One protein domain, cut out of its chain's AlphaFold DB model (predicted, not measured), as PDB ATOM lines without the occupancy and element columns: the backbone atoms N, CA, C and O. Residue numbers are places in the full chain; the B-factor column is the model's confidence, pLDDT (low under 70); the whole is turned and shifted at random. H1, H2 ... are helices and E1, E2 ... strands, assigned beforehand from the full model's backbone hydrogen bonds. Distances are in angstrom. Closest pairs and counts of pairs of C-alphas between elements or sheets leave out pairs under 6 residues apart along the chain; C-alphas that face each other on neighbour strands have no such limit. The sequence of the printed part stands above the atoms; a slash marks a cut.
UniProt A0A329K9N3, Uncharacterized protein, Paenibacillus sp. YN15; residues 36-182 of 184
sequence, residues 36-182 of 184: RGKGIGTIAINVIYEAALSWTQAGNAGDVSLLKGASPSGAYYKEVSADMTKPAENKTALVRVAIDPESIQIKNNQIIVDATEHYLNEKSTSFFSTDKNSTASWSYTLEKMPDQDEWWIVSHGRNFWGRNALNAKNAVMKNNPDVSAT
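Overview. This is residues 36 to 182 of the 184 residues of an uncharacterized protein of Paenibacillus sp. YN15 (UniProt A0A329K9N3). A strongly twisted sheet of six strands, E1 to E6, curls round one long helix, H1. The short helix H2 packs beside edge strand E5, and the small helix H3 beside E1. The printed part has 147 residues, with H1 H2 E1 E2 E3 E4 E5 E6 H3 along it; its neighbour strands are antiparallel, in a branched sheet, and its class is mixed, helices and strands. It is compact, with a radius of gyration of the C-alphas of 15.1 A, and rounded, spanning 43 by 35 by 29 A.

Along the chain. Find C-alpha 36 at (-27.473, 15.728, -35.001); from there H1, residues 36 to 61, runs 37.6 A to C-alpha 61 at (-18.814, -20.722, -38.593). Next come H2, residues 75 to 81, 10.1 A long, and E1, residues 92 to 99, 20.4 A long. E2 is residues 105 to 107. E3, residues 110 to 121, measures 32.0 A and E4, residues 133 to 144, 32.2 A. E5, residues 151 to 158, measures 20.5 A. E6 is residues 172 to 175, and H3, residues 177 to 180, ends at C-alpha 180, (-37.522, -11.763, -33.964).

Arrangement. Start with H1, which is on the sheet; its closest C-alphas to E1 are those of Leu 53 and Leu 94, 5.8 A apart, and to E5 those of Val 47 and Trp 152, 6.5 A. Look at E3, which has three neighbours: E1 and E2 lie on one side of it, E4 on the other side. N 98 and O 116 of E1 and E3 are 2.8 A apart, within hydrogen-bond range, as are N 105 and O 112 of E2 and E3 at 2.8 A. E2 E3 E4 E5 form a meander, each strand the antiparallel neighbour of the one before, with N 115 and O 138 at 2.9 A and N 141 and O 155 at 2.9 A. E3 bends by 57 degrees at residue 114, and E4 by 58 degrees at residue 139. E6 lies on the other side of E1 from E3, with N 97 and O 174 at 2.9 A. H2 is on the sheet at a height of 4.9 A, over none of its strands; its closest C-alphas to E5 are those of Tyr 76 and Ser 155, 4.4 A. H1 and H2 are close but not clearly touching, Trp 55 and Val 80 having the closest C-alphas at 7.4 A. H1 and H3 are apart. In H1 and H2 every O i to N i+4 pair is within hydrogen-bond range; H3 is too short for such a pair.

Size, cuts and confidence. The two C-alphas farthest apart are those of Phe 127 and Asp 147, at 49.3 A. The printed part has no cut. Long links join H1 to H2, E3 to E4 and E5 to E6. Mean pLDDT of the printed part is 85.2; look for values under 70 at residues 36 to 38, 123 to 131, 161 to 163 and 180 to 182.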
ATOM      1  N   ARG A  36     -28.870  16.206 -34.999       52.16
ATOM      2  CA  ARG A  36     -27.473  15.728 -35.001       52.16
ATOM      3  C   ARG A  36     -27.228  14.510 -34.103       52.16
ATOM      4  O   ARG A  36     -26.542  13.588 -34.531       52.16
ATOM      5  N   GLY A  37     -27.827  14.457 -32.909       56.22
ATOM      6  CA  GLY A  37     -27.704  13.290 -32.018       56.22
ATOM      7  C   GLY A  37     -28.415  12.059 -32.555       56.22
ATOM      8  O   GLY A  37     -27.902  10.950 -32.452       56.22
ATOM      9  N   LYS A  38     -29.546  12.265 -33.242       61.34
ATOM     10  CA  LYS A  38     -30.230  11.200 -33.990       61.34
ATOM     11  C   LYS A  38     -29.378  10.661 -35.142       61.34
ATOM     12  O   LYS A  38     -29.384   9.456 -35.377       61.34
ATOM     13  N   GLY A  39     -28.627  11.525 -35.829       80.00
ATOM     14  CA  GLY A  39     -27.695  11.120 -36.885       80.00
ATOM     15  C   GLY A  39     -26.558  10.245 -36.354       80.00
ATOM     16  O   GLY A  39     -26.357   9.137 -36.840       80.00
ATOM     17  N   ILE A  40     -25.867  10.701 -35.307       86.38
ATOM     18  CA  ILE A  40     -24.742   9.967 -34.702       86.38
ATOM     19  C   ILE A  40     -25.210   8.674 -34.029       86.38
ATOM     20  O   ILE A  40     -24.581   7.637 -34.209       86.38
ATOM     21  N   GLY A  41     -26.348   8.700 -33.329       87.50
ATOM     22  CA  GLY A  41     -26.957   7.494 -32.769       87.50
ATOM     23  C   GLY A  41     -27.296   6.462 -33.847       87.50
ATOM     24  O   GLY A  41     -27.019   5.283 -33.665       87.50
ATOM     25  N   THR A  42     -27.812   6.900 -35.002       88.94
ATOM     26  CA  THR A  42     -28.076   6.018 -36.155       88.94
ATOM     27  C   THR A  42     -26.791   5.420 -36.739       88.94
ATOM     28  O   THR A  42     -26.768   4.239 -37.079       88.94
ATOM     29  N   ILE A  43     -25.711   6.200 -36.843       90.19
ATOM     30  CA  ILE A  43     -24.405   5.685 -37.285       90.19
ATOM     31  C   ILE A  43     -23.913   4.621 -36.299       90.19
ATOM     32  O   ILE A  43     -23.649   3.488 -36.696       90.19
ATOM     33  N   ALA A  44     -23.872   4.961 -35.009       93.69
ATOM     34  CA  ALA A  44     -23.380   4.082 -33.959       93.69
ATOM     35  C   ALA A  44     -24.152   2.758 -33.883       93.69
ATOM     36  O   ALA A  44     -23.539   1.693 -33.917       93.69
ATOM     37  N   ILE A  45     -25.491   2.802 -33.839       94.75
ATOM     38  CA  ILE A  45     -26.303   1.580 -33.753       94.75
ATOM     39  C   ILE A  45     -26.117   0.688 -34.982       94.75
ATOM     40  O   ILE A  45     -26.117  -0.529 -34.843       94.75
ATOM     41  N   ASN A  46     -25.947   1.263 -36.178       94.12
ATOM     42  CA  ASN A  46     -25.763   0.479 -37.396       94.12
ATOM     43  C   ASN A  46     -24.426  -0.259 -37.395       94.12
ATOM     44  O   ASN A  46     -24.419  -1.458 -37.662       94.12
ATOM     45  N   VAL A  47     -23.343   0.435 -37.040       95.50
ATOM     46  CA  VAL A  47     -21.998  -0.148 -36.960       95.50
ATOM     47  C   VAL A  47     -21.944  -1.234 -35.887       95.50
ATOM     48  O   VAL A  47     -21.489  -2.341 -36.160       95.50
ATOM     49  N   ILE A  48     -22.468  -0.957 -34.687       96.69
ATOM     50  CA  ILE A  48     -22.465  -1.924 -33.579       96.69
ATOM     51  C   ILE A  48     -23.324  -3.140 -33.913       96.69
ATOM     52  O   ILE A  48     -22.900  -4.269 -33.690       96.69
ATOM     53  N   TYR A  49     -24.509  -2.932 -34.489       96.19
ATOM     54  CA  TYR A  49     -25.364  -4.033 -34.918       96.19
ATOM     55  C   TYR A  49     -24.682  -4.922 -35.961       96.19
ATOM     56  O   TYR A  49     -24.737  -6.142 -35.842       96.19
ATOM     57  N   GLU A  50     -24.038  -4.338 -36.974       96.12
ATOM     58  CA  GLU A  50     -23.343  -5.109 -38.009       96.12
ATOM     59  C   GLU A  50     -22.146  -5.881 -37.445       96.12
ATOM     60  O   GLU A  50     -21.973  -7.062 -37.755       96.12
ATOM     61  N   ALA A  51     -21.360  -5.254 -36.569       96.25
ATOM     62  CA  ALA A  51     -20.246  -5.911 -35.899       96.25
ATOM     63  C   ALA A  51     -20.722  -7.066 -35.006       96.25
ATOM     64  O   ALA A  51     -20.233  -8.185 -35.134       96.25
ATOM     65  N   ALA A  52     -21.741  -6.847 -34.172       95.94
ATOM     66  CA  ALA A  52     -22.298  -7.885 -33.307       95.94
ATOM     67  C   ALA A  52     -22.941  -9.033 -34.107       95.94
ATOM     68  O   ALA A  52     -22.789 -10.202 -33.745       95.94
ATOM     69  N   LEU A  53     -23.641  -8.725 -35.205       95.75
ATOM     70  CA  LEU A  53     -24.255  -9.732 -36.071       95.75
ATOM     71  C   LEU A  53     -23.181 -10.579 -36.757       95.75
ATOM     72  O   LEU A  53     -23.207 -11.806 -36.656       95.75
ATOM     73  N   SER A  54     -22.221  -9.928 -37.413       96.00
ATOM     74  CA  SER A  54     -21.125 -10.618 -38.098       96.00
ATOM     75  C   SER A  54     -20.248 -11.407 -37.129       96.00
ATOM     76  O   SER A  54     -19.843 -12.514 -37.464       96.00
ATOM     77  N   TRP A  55     -20.044 -10.924 -35.900       95.31
ATOM     78  CA  TRP A  55     -19.379 -11.674 -34.834       95.31
ATOM     79  C   TRP A  55     -20.081 -12.998 -34.528       95.31
ATOM     80  O   TRP A  55     -19.427 -14.040 -34.518       95.31
ATOM     81  N   THR A  56     -21.409 -12.994 -34.350       94.00
ATOM     82  CA  THR A  56     -22.146 -14.251 -34.123       94.00
ATOM     83  C   THR A  56     -22.055 -15.201 -35.318       94.00
ATOM     84  O   THR A  56     -21.888 -16.404 -35.137       94.00
ATOM     85  N   GLN A  57     -22.102 -14.680 -36.548       94.69
ATOM     86  CA  GLN A  57     -21.975 -15.486 -37.767       94.69
ATOM     87  C   GLN A  57     -20.574 -16.098 -37.898       94.69
ATOM     88  O   GLN A  57     -20.451 -17.306 -38.101       94.69
ATOM     89  N   ALA A  58     -19.535 -15.281 -37.722       95.25
ATOM     90  CA  ALA A  58     -18.134 -15.680 -37.769       95.25
ATOM     91  C   ALA A  58     -17.801 -16.707 -36.680       95.25
ATOM     92  O   ALA A  58     -17.215 -17.743 -36.980       95.25
ATOM     93  N   GLY A  59     -18.245 -16.483 -35.438       93.88
ATOM     94  CA  GLY A  59     -18.052 -17.420 -34.329       93.88
ATOM     95  C   GLY A  59     -18.762 -18.759 -34.550       93.88
ATOM     96  O   GLY A  59     -18.168 -19.820 -34.364       93.88
ATOM     97  N   ASN A  60     -20.008 -18.738 -35.034       93.25
ATOM     98  CA  ASN A  60     -20.749 -19.963 -35.351       93.25
ATOM     99  C   ASN A  60     -20.092 -20.770 -36.481       93.25
ATOM    100  O   ASN A  60     -20.141 -21.999 -36.460       93.25
ATOM    101  N   ALA A  61     -19.496 -20.093 -37.466       94.31
ATOM    102  CA  ALA A  61     -18.814 -20.722 -38.593       94.31
ATOM    103  C   ALA A  61     -17.343 -21.070 -38.307       94.31
ATOM    104  O   ALA A  61     -16.773 -21.895 -39.015       94.31
ATOM    105  N   GLY A  62     -16.726 -20.465 -37.288       94.06
ATOM    106  CA  GLY A  62     -15.280 -20.531 -37.085       94.06
ATOM    107  C   GLY A  62     -14.496 -19.847 -38.204       94.06
ATOM    108  O   GLY A  62     -13.441 -20.344 -38.587       94.06
ATOM    109  N   ASP A  63     -15.045 -18.771 -38.773       95.12
ATOM    110  CA  ASP A  63     -14.492 -18.093 -39.945       95.12
ATOM    111  C   ASP A  63     -14.415 -16.579 -39.722       95.12
ATOM    112  O   ASP A  63     -15.395 -15.844 -39.857       95.12
ATOM    113  N   VAL A  64     -13.205 -16.112 -39.410       95.06
ATOM    114  CA  VAL A  64     -12.872 -14.699 -39.182       95.06
ATOM    115  C   VAL A  64     -13.158 -13.822 -40.408       95.06
ATOM    116  O   VAL A  64     -13.410 -12.627 -40.249       95.06
ATOM    117  N   SER A  65     -13.158 -14.377 -41.627       94.50
ATOM    118  CA  SER A  65     -13.415 -13.604 -42.852       94.50
ATOM    119  C   SER A  65     -14.848 -13.067 -42.934       94.50
ATOM    120  O   SER A  65     -15.120 -12.140 -43.697       94.50
ATOM    121  N   LEU A  66     -15.756 -13.605 -42.115       95.12
ATOM    122  CA  LEU A  66     -17.134 -13.142 -42.016       95.12
ATOM    123  C   LEU A  66     -17.294 -11.904 -41.123       95.12
ATOM    124  O   LEU A  66     -18.366 -11.301 -41.150       95.12
ATOM    125  N   LEU A  67     -16.270 -11.508 -40.352       94.19
ATOM    126  CA  LEU A  67     -16.321 -10.319 -39.496       94.19
ATOM    127  C   LEU A  67     -16.420  -9.028 -40.319       94.19
ATOM    128  O   LEU A  67     -15.645  -8.797 -41.246       94.19
ATOM    129  N   LYS A  68     -17.349  -8.152 -39.924       93.88
ATOM    130  CA  LYS A  68     -17.615  -6.847 -40.546       93.88
ATOM    131  C   LYS A  68     -17.734  -5.752 -39.488       93.88
ATOM    132  O   LYS A  68     -17.842  -6.037 -38.300       93.88
ATOM    133  N   GLY A  69     -17.695  -4.487 -39.914       91.62
ATOM    134  CA  GLY A  69     -17.859  -3.331 -39.018       91.62
ATOM    135  C   GLY A  69     -16.747  -3.170 -37.970       91.62
ATOM    136  O   GLY A  69     -16.909  -2.428 -37.003       91.62
ATOM    137  N   ALA A  70     -15.620  -3.860 -38.149       93.62
ATOM    138  CA  ALA A  70     -14.510  -3.937 -37.211       93.62
ATOM    139  C   ALA A  70     -13.205  -3.552 -37.905       93.62
ATOM    140  O   ALA A  70     -12.919  -4.037 -38.996       93.62
ATOM    141  N   SER A  71     -12.387  -2.727 -37.253       93.44
ATOM    142  CA  SER A  71     -11.076  -2.369 -37.789       93.44
ATOM    143  C   SER A  71     -10.103  -3.544 -37.687       93.44
ATOM    144  O   SER A  71      -9.795  -3.930 -36.559       93.44
ATOM    145  N   PRO A  72      -9.545  -4.070 -38.799       91.00
ATOM    146  CA  PRO A  72      -8.610  -5.201 -38.761       91.00
ATOM    147  C   PRO A  72      -7.357  -4.936 -37.913       91.00
ATOM    148  O   PRO A  72      -6.760  -5.852 -37.353       91.00
ATOM    149  N   SER A  73      -6.951  -3.670 -37.787       92.00
ATOM    150  CA  SER A  73      -5.842  -3.248 -36.925       92.00
ATOM    151  C   SER A  73      -6.252  -2.958 -35.474       92.00
ATOM    152  O   SER A  73      -5.373  -2.861 -34.608       92.00
ATOM    153  N   GLY A  74      -7.552  -2.804 -35.211       92.62
ATOM    154  CA  GLY A  74      -8.131  -2.424 -33.923       92.62
ATOM    155  C   GLY A  74      -8.072  -3.527 -32.864       92.62
ATOM    156  O   GLY A  74      -7.903  -4.707 -33.166       92.62
ATOM    157  N   ALA A  75      -8.213  -3.130 -31.597       95.50
ATOM    158  CA  ALA A  75      -8.254  -4.050 -30.461       95.50
ATOM    159  C   ALA A  75      -9.489  -4.957 -30.519       95.50
ATOM    160  O   ALA A  75      -9.355  -6.163 -30.352       95.50
ATOM    161  N   TYR A  76     -10.652  -4.392 -30.873       94.75
ATOM    162  CA  TYR A  76     -11.900  -5.150 -31.008       94.75
ATOM    163  C   TYR A  76     -11.730  -6.365 -31.927       94.75
ATOM    164  O   TYR A  76     -12.001  -7.486 -31.516       94.75
ATOM    165  N   TYR A  77     -11.218  -6.159 -33.146       95.50
ATOM    166  CA  TYR A  77     -11.035  -7.241 -34.115       95.50
ATOM    167  C   TYR A  77     -10.093  -8.327 -33.591       95.50
ATOM    168  O   TYR A  77     -10.398  -9.511 -33.706       95.50
ATOM    169  N   LYS A  78      -8.960  -7.939 -32.992       95.06
ATOM    170  CA  LYS A  78      -7.975  -8.886 -32.445       95.06
ATOM    171  C   LYS A  78      -8.556  -9.729 -31.318       95.06
ATOM    172  O   LYS A  78      -8.312 -10.928 -31.283       95.06
ATOM    173  N   GLU A  79      -9.319  -9.107 -30.425       92.75
ATOM    174  CA  GLU A  79      -9.948  -9.793 -29.297       92.75
ATOM    175  C   GLU A  79     -11.018 -10.770 -29.781       92.75
ATOM    176  O   GLU A  79     -10.991 -11.939 -29.409       92.75
ATOM    177  N   VAL A  80     -11.922 -10.336 -30.663       91.44
ATOM    178  CA  VAL A  80     -13.036 -11.196 -31.086       91.44
ATOM    179  C   VAL A  80     -12.624 -12.292 -32.068       91.44
ATOM    180  O   VAL A  80     -13.277 -13.330 -32.108       91.44
ATOM    181  N   SER A  81     -11.561 -12.091 -32.855       93.94
ATOM    182  CA  SER A  81     -11.074 -13.097 -33.812       93.94
ATOM    183  C   SER A  81     -10.177 -14.166 -33.189       93.94
ATOM    184  O   SER A  81     -10.035 -15.235 -33.784       93.94
ATOM    185  N   ALA A  82      -9.601 -13.922 -32.005       89.06
ATOM    186  CA  ALA A  82      -8.640 -14.828 -31.371       89.06
ATOM    187  C   ALA A  82      -9.188 -16.253 -31.173       89.06
ATOM    188  O   ALA A  82      -8.456 -17.226 -31.348       89.06
ATOM    189  N   ASP A  83     -10.483 -16.367 -30.877       78.62
ATOM    190  CA  ASP A  83     -11.135 -17.638 -30.547       78.62
ATOM    191  C   ASP A  83     -11.899 -18.265 -31.732       78.62
ATOM    192  O   ASP A  83     -12.509 -19.328 -31.601       78.62
ATOM    193  N   MET A  84     -11.859 -17.648 -32.918       90.62
ATOM    194  CA  MET A  84     -12.595 -18.095 -34.110       90.62
ATOM    195  C   MET A  84     -11.786 -19.080 -34.964       90.62
ATOM    196  O   MET A  84     -11.607 -18.886 -36.164       90.62
ATOM    197  N   THR A  85     -11.265 -20.143 -34.353       85.69
ATOM    198  CA  THR A  85     -10.414 -21.126 -35.054       85.69
ATOM    199  C   THR A  85     -11.175 -22.352 -35.559       85.69
ATOM    200  O   THR A  85     -10.649 -23.121 -36.361       85.69
ATOM    201  N   LYS A  86     -12.377 -22.597 -35.034       90.12
ATOM    202  CA  LYS A  86     -13.266 -23.699 -35.423       90.12
ATOM    203  C   LYS A  86     -14.727 -23.294 -35.194       90.12
ATOM    204  O   LYS A  86     -14.967 -22.428 -34.352       90.12
ATOM    205  N   PRO A  87     -15.694 -23.915 -35.893       91.19
ATOM    206  CA  PRO A  87     -17.111 -23.675 -35.641       91.19
ATOM    207  C   PRO A  87     -17.467 -23.857 -34.162       91.19
ATOM    208  O   PRO A  87     -17.032 -24.830 -33.532       91.19
ATOM    209  N   ALA A  88     -18.267 -22.941 -33.612       87.38
ATOM    210  CA  ALA A  88     -18.741 -23.045 -32.239       87.38
ATOM    211  C   ALA A  88     -19.632 -24.286 -32.048       87.38
ATOM    212  O   ALA A  88     -20.537 -24.558 -32.838       87.38
ATOM    213  N   GLU A  89     -19.401 -25.027 -30.962       85.25
ATOM    214  CA  GLU A  89     -20.208 -26.206 -30.605       85.25
ATOM    215  C   GLU A  89     -21.637 -25.825 -30.187       85.25
ATOM    216  O   GLU A  89     -22.578 -26.589 -30.403       85.25
ATOM    217  N   ASN A  90     -21.797 -24.629 -29.614       84.81
ATOM    218  CA  ASN A  90     -23.081 -24.030 -29.275       84.81
ATOM    219  C   ASN A  90     -23.219 -22.734 -30.061       84.81
ATOM    220  O   ASN A  90     -22.377 -21.847 -29.914       84.81
ATOM    221  N   LYS A  91     -24.273 -22.617 -30.871       88.00
ATOM    222  CA  LYS A  91     -24.466 -21.409 -31.665       88.00
ATOM    223  C   LYS A  91     -25.113 -20.303 -30.848       88.00
ATOM    224  O   LYS A  91     -25.982 -20.548 -30.004       88.00
ATOM    225  N   THR A  92     -24.715 -19.085 -31.173       89.69
ATOM    226  CA  THR A  92     -25.273 -17.848 -30.633       89.69
ATOM    227  C   THR A  92     -25.898 -17.050 -31.767       89.69
ATOM    228  O   THR A  92     -25.345 -16.973 -32.862       89.69
ATOM    229  N   ALA A  93     -27.049 -16.437 -31.520       92.00
ATOM    230  CA  ALA A  93     -27.710 -15.539 -32.452       92.00
ATOM    231  C   ALA A  93     -27.936 -14.180 -31.790       92.00
ATOM    232  O   ALA A  93     -28.411 -14.098 -30.656       92.00
ATOM    233  N   LEU A  94     -27.604 -13.101 -32.498       93.12
ATOM    234  CA  LEU A  94     -27.947 -11.750 -32.063       93.12
ATOM    235  C   LEU A  94     -29.462 -11.558 -32.164       93.12
ATOM    236  O   LEU A  94     -30.029 -11.748 -33.234       93.12
ATOM    237  N   VAL A  95     -30.113 -11.144 -31.079       92.50
ATOM    238  CA  VAL A  95     -31.541 -10.790 -31.059       92.50
ATOM    239  C   VAL A  95     -31.713  -9.309 -31.364       92.50
ATOM    240  O   VAL A  95     -32.531  -8.927 -32.194       92.50
ATOM    241  N   ARG A  96     -30.952  -8.451 -30.676       92.44
ATOM    242  CA  ARG A  96     -31.024  -6.994 -30.830       92.44
ATOM    243  C   ARG A  96     -29.826  -6.291 -30.211       92.44
ATOM    244  O   ARG A  96     -29.175  -6.828 -29.317       92.44
ATOM    245  N   VAL A  97     -29.625  -5.049 -30.630       94.94
ATOM    246  CA  VAL A  97     -28.724  -4.079 -30.002       94.94
ATOM    247  C   VAL A  97     -29.534  -2.858 -29.588       94.94
ATOM    248  O   VAL A  97     -30.436  -2.432 -30.310       94.94
ATOM    249  N   ALA A  98     -29.208  -2.285 -28.437       93.31
ATOM    250  CA  ALA A  98     -29.685  -0.986 -27.994       93.31
ATOM    251  C   ALA A  98     -28.497  -0.102 -27.629       93.31
ATOM    252  O   ALA A  98     -27.565  -0.577 -26.994       93.31
ATOM    253  N   ILE A  99     -28.544   1.178 -27.978       91.75
ATOM    254  CA  ILE A  99     -27.596   2.185 -27.487       91.75
ATOM    255  C   ILE A  99     -28.327   3.205 -26.622       91.75
ATOM    256  O   ILE A  99     -29.497   3.507 -26.879       91.75
ATOM    257  N   ASP A 100     -27.640   3.750 -25.619       86.75
ATOM    258  CA  ASP A 100     -28.124   4.910 -24.867       86.75
ATOM    259  C   ASP A 100     -27.616   6.190 -25.554       86.75
ATOM    260  O   ASP A 100     -26.416   6.470 -25.486       86.75
ATOM    261  N   PRO A 101     -28.468   6.999 -26.212       84.12
ATOM    262  CA  PRO A 101     -28.006   8.224 -26.862       84.12
ATOM    263  C   PRO A 101     -27.412   9.242 -25.888       84.12
ATOM    264  O   PRO A 101     -26.612  10.076 -26.300       84.12
ATOM    265  N   GLU A 102     -27.779   9.179 -24.603       85.50
ATOM    266  CA  GLU A 102     -27.221  10.049 -23.562       85.50
ATOM    267  C   GLU A 102     -25.769   9.673 -23.215       85.50
ATOM    268  O   GLU A 102     -25.055  10.485 -22.632       85.50
ATOM    269  N   SER A 103     -25.316   8.472 -23.596       87.81
ATOM    270  CA  SER A 103     -23.936   8.008 -23.393       87.81
ATOM    271  C   SER A 103     -22.964   8.454 -24.489       87.81
ATOM    272  O   SER A 103     -21.754   8.316 -24.317       87.81
ATOM    273  N   ILE A 104     -23.473   8.982 -25.608       90.12
ATOM    274  CA  ILE A 104     -22.654   9.312 -26.776       90.12
ATOM    275  C   ILE A 104     -21.691  10.450 -26.432       90.12
ATOM    276  O   ILE A 104     -22.099  11.564 -26.101       90.12
ATOM    277  N   GLN A 105     -20.399  10.185 -26.589       91.19
ATOM    278  CA  GLN A 105     -19.329  11.169 -26.483       91.19
ATOM    279  C   GLN A 105     -18.548  11.207 -27.789       91.19
ATOM    280  O   GLN A 105     -18.238  10.171 -28.369       91.19
ATOM    281  N   ILE A 106     -18.203  12.407 -28.248       90.06
ATOM    282  CA  ILE A 106     -17.362  12.587 -29.432       90.06
ATOM    283  C   ILE A 106     -16.050  13.197 -28.979       90.06
ATOM    284  O   ILE A 106     -16.033  14.274 -28.384       90.06
ATOM    285  N   LYS A 107     -14.945  12.510 -29.258       87.94
ATOM    286  CA  LYS A 107     -13.606  12.964 -28.886       87.94
ATOM    287  C   LYS A 107     -12.624  12.587 -29.976       87.94
ATOM    288  O   LYS A 107     -12.589  11.436 -30.380       87.94
ATOM    289  N   ASN A 108     -11.806  13.538 -30.427       85.00
ATOM    290  CA  ASN A 108     -10.735  13.287 -31.398       85.00
ATOM    291  C   ASN A 108     -11.203  12.502 -32.643       85.00
ATOM    292  O   ASN A 108     -10.546  11.553 -33.051       85.00
ATOM    293  N   ASN A 109     -12.348  12.882 -33.225       84.56
ATOM    294  CA  ASN A 109     -12.960  12.198 -34.376       84.56
ATOM    295  C   ASN A 109     -13.426  10.745 -34.115       84.56
ATOM    296  O   ASN A 109     -13.734  10.013 -35.052       84.56
ATOM    297  N   GLN A 110     -13.524  10.343 -32.849       92.12
ATOM    298  CA  GLN A 110     -14.078   9.063 -32.421       92.12
ATOM    299  C   GLN A 110     -15.441   9.261 -31.762       92.12
ATOM    300  O   GLN A 110     -15.692  10.290 -31.123       92.12
ATOM    301  N   ILE A 111     -16.309   8.261 -31.899       93.69
ATOM    302  CA  ILE A 111     -17.579   8.155 -31.180       93.69
ATOM    303  C   ILE A 111     -17.400   7.103 -30.092       93.69
ATOM    304  O   ILE A 111     -17.078   5.958 -30.391       93.69
ATOM    305  N   ILE A 112     -17.638   7.481 -28.843       94.31
ATOM    306  CA  ILE A 112     -17.705   6.569 -27.705       94.31
ATOM    307  C   ILE A 112     -19.173   6.443 -27.310       94.31
ATOM    308  O   ILE A 112     -19.859   7.458 -27.182       94.31
ATOM    309  N   VAL A 113     -19.674   5.223 -27.160       93.00
ATOM    310  CA  VAL A 113     -21.096   4.969 -26.902       93.00
ATOM    311  C   VAL A 113     -21.286   3.688 -26.105       93.00
ATOM    312  O   VAL A 113     -20.636   2.678 -26.373       93.00
ATOM    313  N   ASP A 114     -22.214   3.718 -25.155       93.38
ATOM    314  CA  ASP A 114     -22.630   2.528 -24.431       93.38
ATOM    315  C   ASP A 114     -23.756   1.813 -25.179       93.38
ATOM    316  O   ASP A 114     -24.759   2.413 -25.593       93.38
ATOM    317  N   ALA A 115     -23.587   0.503 -25.326       93.56
ATOM    318  CA  ALA A 115     -24.531  -0.377 -25.980       93.56
ATOM    319  C   ALA A 115     -24.829  -1.604 -25.121       93.56
ATOM    320  O   ALA A 115     -23.966  -2.124 -24.412       93.56
ATOM    321  N   THR A 116     -26.053  -2.094 -25.244       94.19
ATOM    322  CA  THR A 116     -26.465  -3.394 -24.747       94.19
ATOM    323  C   THR A 116     -26.836  -4.289 -25.919       94.19
ATOM    324  O   THR A 116     -27.703  -3.952 -26.726       94.19
ATOM    325  N   GLU A 117     -26.243  -5.470 -25.960       93.50
ATOM    326  CA  GLU A 117     -26.551  -6.535 -26.903       93.50
ATOM    327  C   GLU A 117     -27.349  -7.626 -26.201       93.50
ATOM    328  O   GLU A 117     -27.094  -7.965 -25.043       93.50
ATOM    329  N   HIS A 118     -28.320  -8.184 -26.911       91.50
ATOM    330  CA  HIS A 118     -29.120  -9.304 -26.448       91.50
ATOM    331  C   HIS A 118     -28.939 -10.475 -27.409       91.50
ATOM    332  O   HIS A 118     -29.093 -10.310 -28.620       91.50
ATOM    333  N   TYR A 119     -28.639 -11.646 -26.859       90.62
ATOM    334  CA  TYR A 119     -28.308 -12.852 -27.604       90.62
ATOM    335  C   TYR A 119     -29.157 -14.034 -27.167       90.62
ATOM    336  O   TYR A 119     -29.452 -14.178 -25.980       90.62
ATOM    337  N   LEU A 120     -29.441 -14.915 -28.119       89.75
ATOM    338  CA  LEU A 120     -30.023 -16.232 -27.911       89.75
ATOM    339  C   LEU A 120     -28.941 -17.301 -28.125       89.75
ATOM    340  O   LEU A 120     -28.273 -17.306 -29.154       89.75
ATOM    341  N   ASN A 121     -28.781 -18.215 -27.176       85.25
ATOM    342  CA  ASN A 121     -27.824 -19.319 -27.217       85.25
ATOM    343  C   ASN A 121     -28.572 -20.651 -27.369       85.25
ATOM    344  O   ASN A 121     -29.487 -20.946 -26.593       85.25
ATOM    345  N   GLU A 122     -28.177 -21.483 -28.339       74.62
ATOM    346  CA  GLU A 122     -28.860 -22.755 -28.641       74.62
ATOM    347  C   GLU A 122     -28.841 -23.741 -27.463       74.62
ATOM    348  O   GLU A 122     -29.811 -24.472 -27.242       74.62
ATOM    349  N   LYS A 123     -27.765 -23.739 -26.669       65.00
ATOM    350  CA  LYS A 123     -27.642 -24.528 -25.439       65.00
ATOM    351  C   LYS A 123     -27.056 -23.665 -24.325       65.00
ATOM    352  O   LYS A 123     -25.852 -23.425 -24.299       65.00
ATOM    353  N   SER A 124     -27.887 -23.250 -23.367       53.59
ATOM    354  CA  SER A 124     -27.361 -22.848 -22.060       53.59
ATOM    355  C   SER A 124     -27.015 -24.117 -21.286       53.59
ATOM    356  O   SER A 124     -27.901 -24.892 -20.932       53.59
ATOM    357  N   THR A 125     -25.726 -24.377 -21.082       45.91
ATOM    358  CA  THR A 125     -25.237 -25.516 -20.277       45.91
ATOM    359  C   THR A 125     -24.737 -25.083 -18.901       45.91
ATOM    360  O   THR A 125     -24.150 -25.880 -18.171       45.91
ATOM    361  N   SER A 126     -24.985 -23.831 -18.507       44.53
ATOM    362  CA  SER A 126     -24.669 -23.383 -17.155       44.53
ATOM    363  C   SER A 126     -25.559 -24.113 -16.149       44.53
ATOM    364  O   SER A 126     -26.778 -23.965 -16.166       44.53
ATOM    365  N   PHE A 127     -24.944 -24.845 -15.216       45.88
ATOM    366  CA  PHE A 127     -25.630 -25.457 -14.066       45.88
ATOM    367  C   PHE A 127     -26.416 -24.425 -13.228       45.88
ATOM    368  O   PHE A 127     -27.327 -24.785 -12.490       45.88
ATOM    369  N   PHE A 128     -26.084 -23.136 -13.368       43.66
ATOM    370  CA  PHE A 128     -26.688 -22.017 -12.646       43.66
ATOM    371  C   PHE A 128     -27.575 -21.117 -13.520       43.66
ATOM    372  O   PHE A 128     -28.089 -20.119 -13.019       43.66
ATOM    373  N   SER A 129     -27.755 -21.414 -14.812       44.97
ATOM    374  CA  SER A 129     -28.614 -20.611 -15.686       44.97
ATOM    375  C   SER A 129     -29.219 -21.451 -16.806       44.97
ATOM    376  O   SER A 129     -28.526 -21.941 -17.695       44.97
ATOM    377  N   THR A 130     -30.541 -21.574 -16.789       50.50
ATOM    378  CA  THR A 130     -31.347 -22.132 -17.884       50.50
ATOM    379  C   THR A 130     -31.642 -21.108 -18.976       50.50
ATOM    380  O   THR A 130     -32.303 -21.438 -19.963       50.50
ATOM    381  N   ASP A 131     -31.184 -19.867 -18.811       55.91
ATOM    382  CA  ASP A 131     -31.571 -18.787 -19.700       55.91
ATOM    383  C   ASP A 131     -30.798 -18.913 -21.006       55.91
ATOM    384  O   ASP A 131     -29.599 -18.656 -21.101       55.91
ATOM    385  N   LYS A 132     -31.525 -19.302 -22.057       72.50
ATOM    386  CA  LYS A 132     -31.049 -19.211 -23.443       72.50
ATOM    387  C   LYS A 132     -30.710 -17.772 -23.827       72.50
ATOM    388  O   LYS A 132     -29.997 -17.556 -24.797       72.50
ATOM    389  N   ASN A 133     -31.198 -16.803 -23.061       80.25
ATOM    390  CA  ASN A 133     -31.026 -15.389 -23.310       80.25
ATOM    391  C   ASN A 133     -29.860 -14.846 -22.491       80.25
ATOM    392  O   ASN A 133     -29.783 -15.041 -21.280       80.25
ATOM    393  N   SER A 134     -28.963 -14.117 -23.145       85.00
ATOM    394  CA  SER A 134     -27.865 -13.427 -22.476       85.00
ATOM    395  C   SER A 134     -27.804 -11.975 -22.916       85.00
ATOM    396  O   SER A 134     -28.088 -11.640 -24.064       85.00
ATOM    397  N   THR A 135     -27.469 -11.103 -21.970       88.19
ATOM    398  CA  THR A 135     -27.330  -9.668 -22.212       88.19
ATOM    399  C   THR A 135     -25.895  -9.247 -21.937       88.19
ATOM    400  O   THR A 135     -25.289  -9.646 -20.937       88.19
ATOM    401  N   ALA A 136     -25.341  -8.434 -22.825       88.81
ATOM    402  CA  ALA A 136     -23.975  -7.958 -22.758       88.81
ATOM    403  C   ALA A 136     -23.947  -6.435 -22.882       88.81
ATOM    404  O   ALA A 136     -24.436  -5.890 -23.863       88.81
ATOM    405  N   SER A 137     -23.391  -5.756 -21.878       92.12
ATOM    406  CA  SER A 137     -23.232  -4.300 -21.892       92.12
ATOM    407  C   SER A 137     -21.783  -3.933 -22.183       92.12
ATOM    408  O   SER A 137     -20.870  -4.398 -21.491       92.12
ATOM    409  N   TRP A 138     -21.581  -3.068 -23.166       93.44
ATOM    410  CA  TRP A 138     -20.272  -2.653 -23.655       93.44
ATOM    411  C   TRP A 138     -20.204  -1.143 -23.807       93.44
ATOM    412  O   TRP A 138     -21.206  -0.491 -24.086       93.44
ATOM    413  N   SER A 139     -19.000  -0.607 -23.660       94.56
ATOM    414  CA  SER A 139     -18.650   0.712 -24.167       94.56
ATOM    415  C   SER A 139     -17.840   0.520 -25.441       94.56
ATOM    416  O   SER A 139     -16.825  -0.178 -25.423       94.56
ATOM    417  N   TYR A 140     -18.306   1.089 -26.546       95.62
ATOM    418  CA  TYR A 140     -17.692   0.977 -27.862       95.62
ATOM    419  C   TYR A 140     -16.990   2.269 -28.237       95.62
ATOM    420  O   TYR A 140     -17.541   3.346 -28.033       95.62
ATOM    421  N   THR A 141     -15.811   2.153 -28.845       96.69
ATOM    422  CA  THR A 141     -15.159   3.265 -29.544       96.69
ATOM    423  C   THR A 141     -15.192   2.993 -31.039       96.69
ATOM    424  O   THR A 141     -14.687   1.965 -31.504       96.69
ATOM    425  N   LEU A 142     -15.786   3.918 -31.785       96.25
ATOM    426  CA  LEU A 142     -15.903   3.890 -33.232       96.25
ATOM    427  C   LEU A 142     -15.032   4.991 -33.826       96.25
ATOM    428  O   LEU A 142     -14.989   6.107 -33.305       96.25
ATOM    429  N   GLU A 143     -14.399   4.693 -34.949       94.56
ATOM    430  CA  GLU A 143     -13.578   5.641 -35.693       94.56
ATOM    431  C   GLU A 143     -13.929   5.581 -37.177       94.56
ATOM    432  O   GLU A 143     -14.235   4.513 -37.717       94.56
ATOM    433  N   LYS A 144     -13.913   6.745 -37.830       90.00
ATOM    434  CA  LYS A 144     -14.050   6.828 -39.281       90.00
ATOM    435  C   LYS A 144     -12.722   6.443 -39.920       90.00
ATOM    436  O   LYS A 144     -11.690   7.013 -39.566       90.00
ATOM    437  N   MET A 145     -12.743   5.505 -40.857       81.62
ATOM    438  CA  MET A 145     -11.517   5.069 -41.519       81.62
ATOM    439  C   MET A 145     -10.901   6.201 -42.355       81.62
ATOM    440  O   MET A 145     -11.638   6.943 -43.013       81.62
ATOM    441  N   PRO A 146      -9.561   6.344 -42.361       75.25
ATOM    442  CA  PRO A 146      -8.892   7.247 -43.287       75.25
ATOM    443  C   PRO A 146      -9.292   6.901 -44.722       75.25
ATOM    444  O   PRO A 146      -9.306   5.730 -45.099       75.25
ATOM    445  N   ASP A 147      -9.651   7.920 -45.500       76.44
ATOM    446  CA  ASP A 147      -9.988   7.809 -46.925       76.44
ATOM    447  C   ASP A 147     -11.237   6.970 -47.264       76.44
ATOM    448  O   ASP A 147     -11.496   6.695 -48.437       76.44
ATOM    449  N   GLN A 148     -12.053   6.603 -46.269       75.50
ATOM    450  CA  GLN A 148     -13.326   5.905 -46.471       75.50
ATOM    451  C   GLN A 148     -14.462   6.612 -45.724       75.50
ATOM    452  O   GLN A 148     -14.280   7.164 -44.640       75.50
ATOM    453  N   ASP A 149     -15.673   6.567 -46.281       80.88
ATOM    454  CA  ASP A 149     -16.879   7.084 -45.615       80.88
ATOM    455  C   ASP A 149     -17.490   6.092 -44.605       80.88
ATOM    456  O   ASP A 149     -18.618   6.270 -44.139       80.88
ATOM    457  N   GLU A 150     -16.722   5.074 -44.212       86.94
ATOM    458  CA  GLU A 150     -17.136   4.008 -43.305       86.94
ATOM    459  C   GLU A 150     -16.646   4.228 -41.868       86.94
ATOM    460  O   GLU A 150     -15.554   4.743 -41.614       86.94
ATOM    461  N   TRP A 151     -17.476   3.805 -40.915       93.12
ATOM    462  CA  TRP A 151     -17.187   3.817 -39.483       93.12
ATOM    463  C   TRP A 151     -17.004   2.395 -38.989       93.12
ATOM    464  O   TRP A 151     -17.881   1.561 -39.205       93.12
ATOM    465  N   TRP A 152     -15.918   2.134 -38.269       95.19
ATOM    466  CA  TRP A 152     -15.624   0.813 -37.725       95.19
ATOM    467  C   TRP A 152     -15.425   0.867 -36.214       95.19
ATOM    468  O   TRP A 152     -15.004   1.883 -35.656       95.19
ATOM    469  N   ILE A 153     -15.683  -0.255 -35.545       96.69
ATOM    470  CA  ILE A 153     -15.305  -0.440 -34.146       96.69
ATOM    471  C   ILE A 153     -13.792  -0.645 -34.071       96.69
ATOM    472  O   ILE A 153     -13.239  -1.551 -34.701       96.69
ATOM    473  N   VAL A 154     -13.124   0.181 -33.269       96.44
ATOM    474  CA  VAL A 154     -11.681   0.067 -33.011       96.44
ATOM    475  C   VAL A 154     -11.388  -0.600 -31.673       96.44
ATOM    476  O   VAL A 154     -10.394  -1.315 -31.543       96.44
ATOM    477  N   SER A 155     -12.252  -0.410 -30.677       96.19
ATOM    478  CA  SER A 155     -12.131  -1.051 -29.367       96.19
ATOM    479  C   SER A 155     -13.483  -1.160 -28.672       96.19
ATOM    480  O   SER A 155     -14.428  -0.431 -28.994       96.19
ATOM    481  N   HIS A 156     -13.551  -2.061 -27.697       94.62
ATOM    482  CA  HIS A 156     -14.653  -2.137 -26.753       94.62
ATOM    483  C   HIS A 156     -14.146  -2.349 -25.328       94.62
ATOM    484  O   HIS A 156     -12.985  -2.685 -25.107       94.62
ATOM    485  N   GLY A 157     -15.019  -2.147 -24.350       91.75
ATOM    486  CA  GLY A 157     -14.754  -2.471 -22.957       91.75
ATOM    487  C   GLY A 157     -16.026  -2.943 -22.275       91.75
ATOM    488  O   GLY A 157     -17.104  -2.390 -22.503       91.75
ATOM    489  N   ARG A 158     -15.922  -3.980 -21.438       87.94
ATOM    490  CA  ARG A 158     -17.078  -4.490 -20.697       87.94
ATOM    491  C   ARG A 158     -17.569  -3.430 -19.720       87.94
ATOM    492  O   ARG A 158     -16.824  -2.986 -18.848       87.94
ATOM    493  N   ASN A 159     -18.838  -3.062 -19.835       81.62
ATOM    494  CA  ASN A 159     -19.428  -2.034 -18.996       81.62
ATOM    495  C   ASN A 159     -20.235  -2.668 -17.854       81.62
ATOM    496  O   ASN A 159     -21.454  -2.799 -17.926       81.62
ATOM    497  N   PHE A 160     -19.536  -3.108 -16.800       70.12
ATOM    498  CA  PHE A 160     -20.154  -3.773 -15.640       70.12
ATOM    499  C   PHE A 160     -21.018  -2.841 -14.779       70.12
ATOM    500  O   PHE A 160     -21.927  -3.306 -14.099       70.12
ATOM    501  N   TRP A 161     -20.724  -1.539 -14.801       63.72
ATOM    502  CA  TRP A 161     -21.376  -0.519 -13.969       63.72
ATOM    503  C   TRP A 161     -22.235   0.456 -14.783       63.72
ATOM    504  O   TRP A 161     -22.840   1.370 -14.224       63.72
ATOM    505  N   GLY A 162     -22.257   0.282 -16.103       60.44
ATOM    506  CA  GLY A 162     -22.974   1.134 -17.033       60.44
ATOM    507  C   GLY A 162     -24.470   0.920 -16.993       60.44
ATOM    508  O   GLY A 162     -24.987  -0.111 -16.554       60.44
ATOM    509  N   ARG A 163     -25.187   1.920 -17.500       67.69
ATOM    510  CA  ARG A 163     -26.628   1.833 -17.691       67.69
ATOM    511  C   ARG A 163     -26.912   0.733 -18.712       67.69
ATOM    512  O   ARG A 163     -26.341   0.734 -19.797       67.69
ATOM    513  N   ASN A 164     -27.813  -0.193 -18.392       79.31
ATOM    514  CA  ASN A 164     -28.341  -1.093 -19.410       79.31
ATOM    515  C   ASN A 164     -29.143  -0.251 -20.417       79.31
ATOM    516  O   ASN A 164     -30.216   0.249 -20.073       79.31
ATOM    517  N   ALA A 165     -28.629  -0.102 -21.640       81.38
ATOM    518  CA  ALA A 165     -29.244   0.698 -22.693       81.38
ATOM    519  C   ALA A 165     -30.662   0.223 -23.045       81.38
ATOM    520  O   ALA A 165     -31.487   1.038 -23.440       81.38
ATOM    521  N   LEU A 166     -31.004  -1.054 -22.815       79.69
ATOM    522  CA  LEU A 166     -32.374  -1.561 -22.986       79.69
ATOM    523  C   LEU A 166     -33.390  -0.883 -22.051       79.69
ATOM    524  O   LEU A 166     -34.575  -0.850 -22.366       79.69
ATOM    525  N   ASN A 167     -32.931  -0.330 -20.927       80.00
ATOM    526  CA  ASN A 167     -33.769   0.367 -19.951       80.00
ATOM    527  C   ASN A 167     -33.737   1.895 -20.130       80.00
ATOM    528  O   ASN A 167     -34.379   2.618 -19.364       80.00
ATOM    529  N   ALA A 168     -32.971   2.414 -21.095       78.75
ATOM    530  CA  ALA A 168     -32.894   3.846 -21.341       78.75
ATOM    531  C   ALA A 168     -34.191   4.343 -21.997       78.75
ATOM    532  O   ALA A 168     -34.691   3.765 -22.960       78.75
ATOM    533  N   LYS A 169     -34.729   5.463 -21.498       75.19
ATOM    534  CA  LYS A 169     -36.012   6.029 -21.958       75.19
ATOM    535  C   LYS A 169     -36.034   6.331 -23.462       75.19
ATOM    536  O   LYS A 169     -37.080   6.225 -24.091       75.19
ATOM    537  N   ASN A 170     -34.887   6.722 -24.011       81.19
ATOM    538  CA  ASN A 170     -34.727   7.116 -25.408       81.19
ATOM    539  C   ASN A 170     -33.790   6.163 -26.161       81.19
ATOM    540  O   ASN A 170     -33.116   6.592 -27.094       81.19
ATOM    541  N   ALA A 171     -33.705   4.901 -25.730       85.19
ATOM    542  CA  ALA A 171     -32.839   3.916 -26.358       85.19
ATOM    543  C   ALA A 171     -33.089   3.839 -27.869       85.19
ATOM    544  O   ALA A 171     -34.232   3.724 -28.321       85.19
ATOM    545  N   VAL A 172     -32.013   3.871 -28.649       88.56
ATOM    546  CA  VAL A 172     -32.081   3.579 -30.082       88.56
ATOM    547  C   VAL A 172     -31.791   2.099 -30.238       88.56
ATOM    548  O   VAL A 172     -30.739   1.630 -29.809       88.56
ATOM    549  N   MET A 173     -32.736   1.361 -30.813       90.81
ATOM    550  CA  MET A 173     -32.664  -0.095 -30.907       90.81
ATOM    551  C   MET A 173     -32.654  -0.557 -32.356       90.81
ATOM    552  O   MET A 173     -33.287   0.050 -33.222       90.81
ATOM    553  N   LYS A 174     -31.985  -1.682 -32.595       93.12
ATOM    554  CA  LYS A 174     -32.025  -2.410 -33.857       93.12
ATOM    555  C   LYS A 174     -32.184  -3.898 -33.575       93.12
ATOM    556  O   LYS A 174     -31.366  -4.488 -32.871       93.12
ATOM    557  N   ASN A 175     -33.262  -4.476 -34.096       91.94
ATOM    558  CA  ASN A 175     -33.605  -5.884 -33.911       91.94
ATOM    559  C   ASN A 175     -33.091  -6.715 -35.084       91.94
ATOM    560  O   ASN A 175     -33.076  -6.236 -36.220       91.94
ATOM    561  N   ASN A 176     -32.719  -7.958 -34.803       89.81
ATOM    562  CA  ASN A 176     -32.410  -8.938 -35.824       89.81
ATOM    563  C   ASN A 176     -33.711  -9.550 -36.365       89.81
ATOM    564  O   ASN A 176     -34.396 -10.259 -35.615       89.81
ATOM    565  N   PRO A 177     -34.064  -9.299 -37.640       84.69
ATOM    566  CA  PRO A 177     -35.294  -9.826 -38.223       84.69
ATOM    567  C   PRO A 177     -35.345 -11.357 -38.172       84.69
ATOM    568  O   PRO A 177     -36.405 -11.911 -37.881       84.69
ATOM    569  N   ASP A 178     -34.201 -12.025 -38.336       78.56
ATOM    570  CA  ASP A 178     -34.112 -13.483 -38.469       78.56
ATOM    571  C   ASP A 178     -34.428 -14.230 -37.163       78.56
ATOM    572  O   ASP A 178     -34.832 -15.390 -37.192       78.56
ATOM    573  N   VAL A 179     -34.279 -13.563 -36.013       77.62
ATOM    574  CA  VAL A 179     -34.570 -14.128 -34.681       77.62
ATOM    575  C   VAL A 179     -35.891 -13.598 -34.122       77.62
ATOM    576  O   VAL A 179     -36.615 -14.308 -33.434       77.62
ATOM    577  N   SER A 180     -36.269 -12.360 -34.451       55.78
ATOM    578  CA  SER A 180     -37.522 -11.763 -33.964       55.78
ATOM    579  C   SER A 180     -38.792 -12.471 -34.464       55.78
ATOM    580  O   SER A 180     -39.821 -12.427 -33.793       55.78
ATOM    581  N   ALA A 181     -38.723 -13.183 -35.596       47.50
ATOM    582  CA  ALA A 181     -39.834 -13.981 -36.120       47.50
ATOM    583  C   ALA A 181     -40.090 -15.287 -35.338       47.50
ATOM    584  O   ALA A 181     -41.106 -15.939 -35.561       47.50
ATOM    585  N   THR A 182     -39.183 -15.689 -34.441       44.38
ATOM    586  CA  THR A 182     -39.308 -16.921 -33.641       44.38
ATOM    587  C   THR A 182     -39.902 -16.691 -32.244       44.38
ATOM    588  O   THR A 182     -40.159 -17.661 -31.538       44.38
TER     589      THR A 182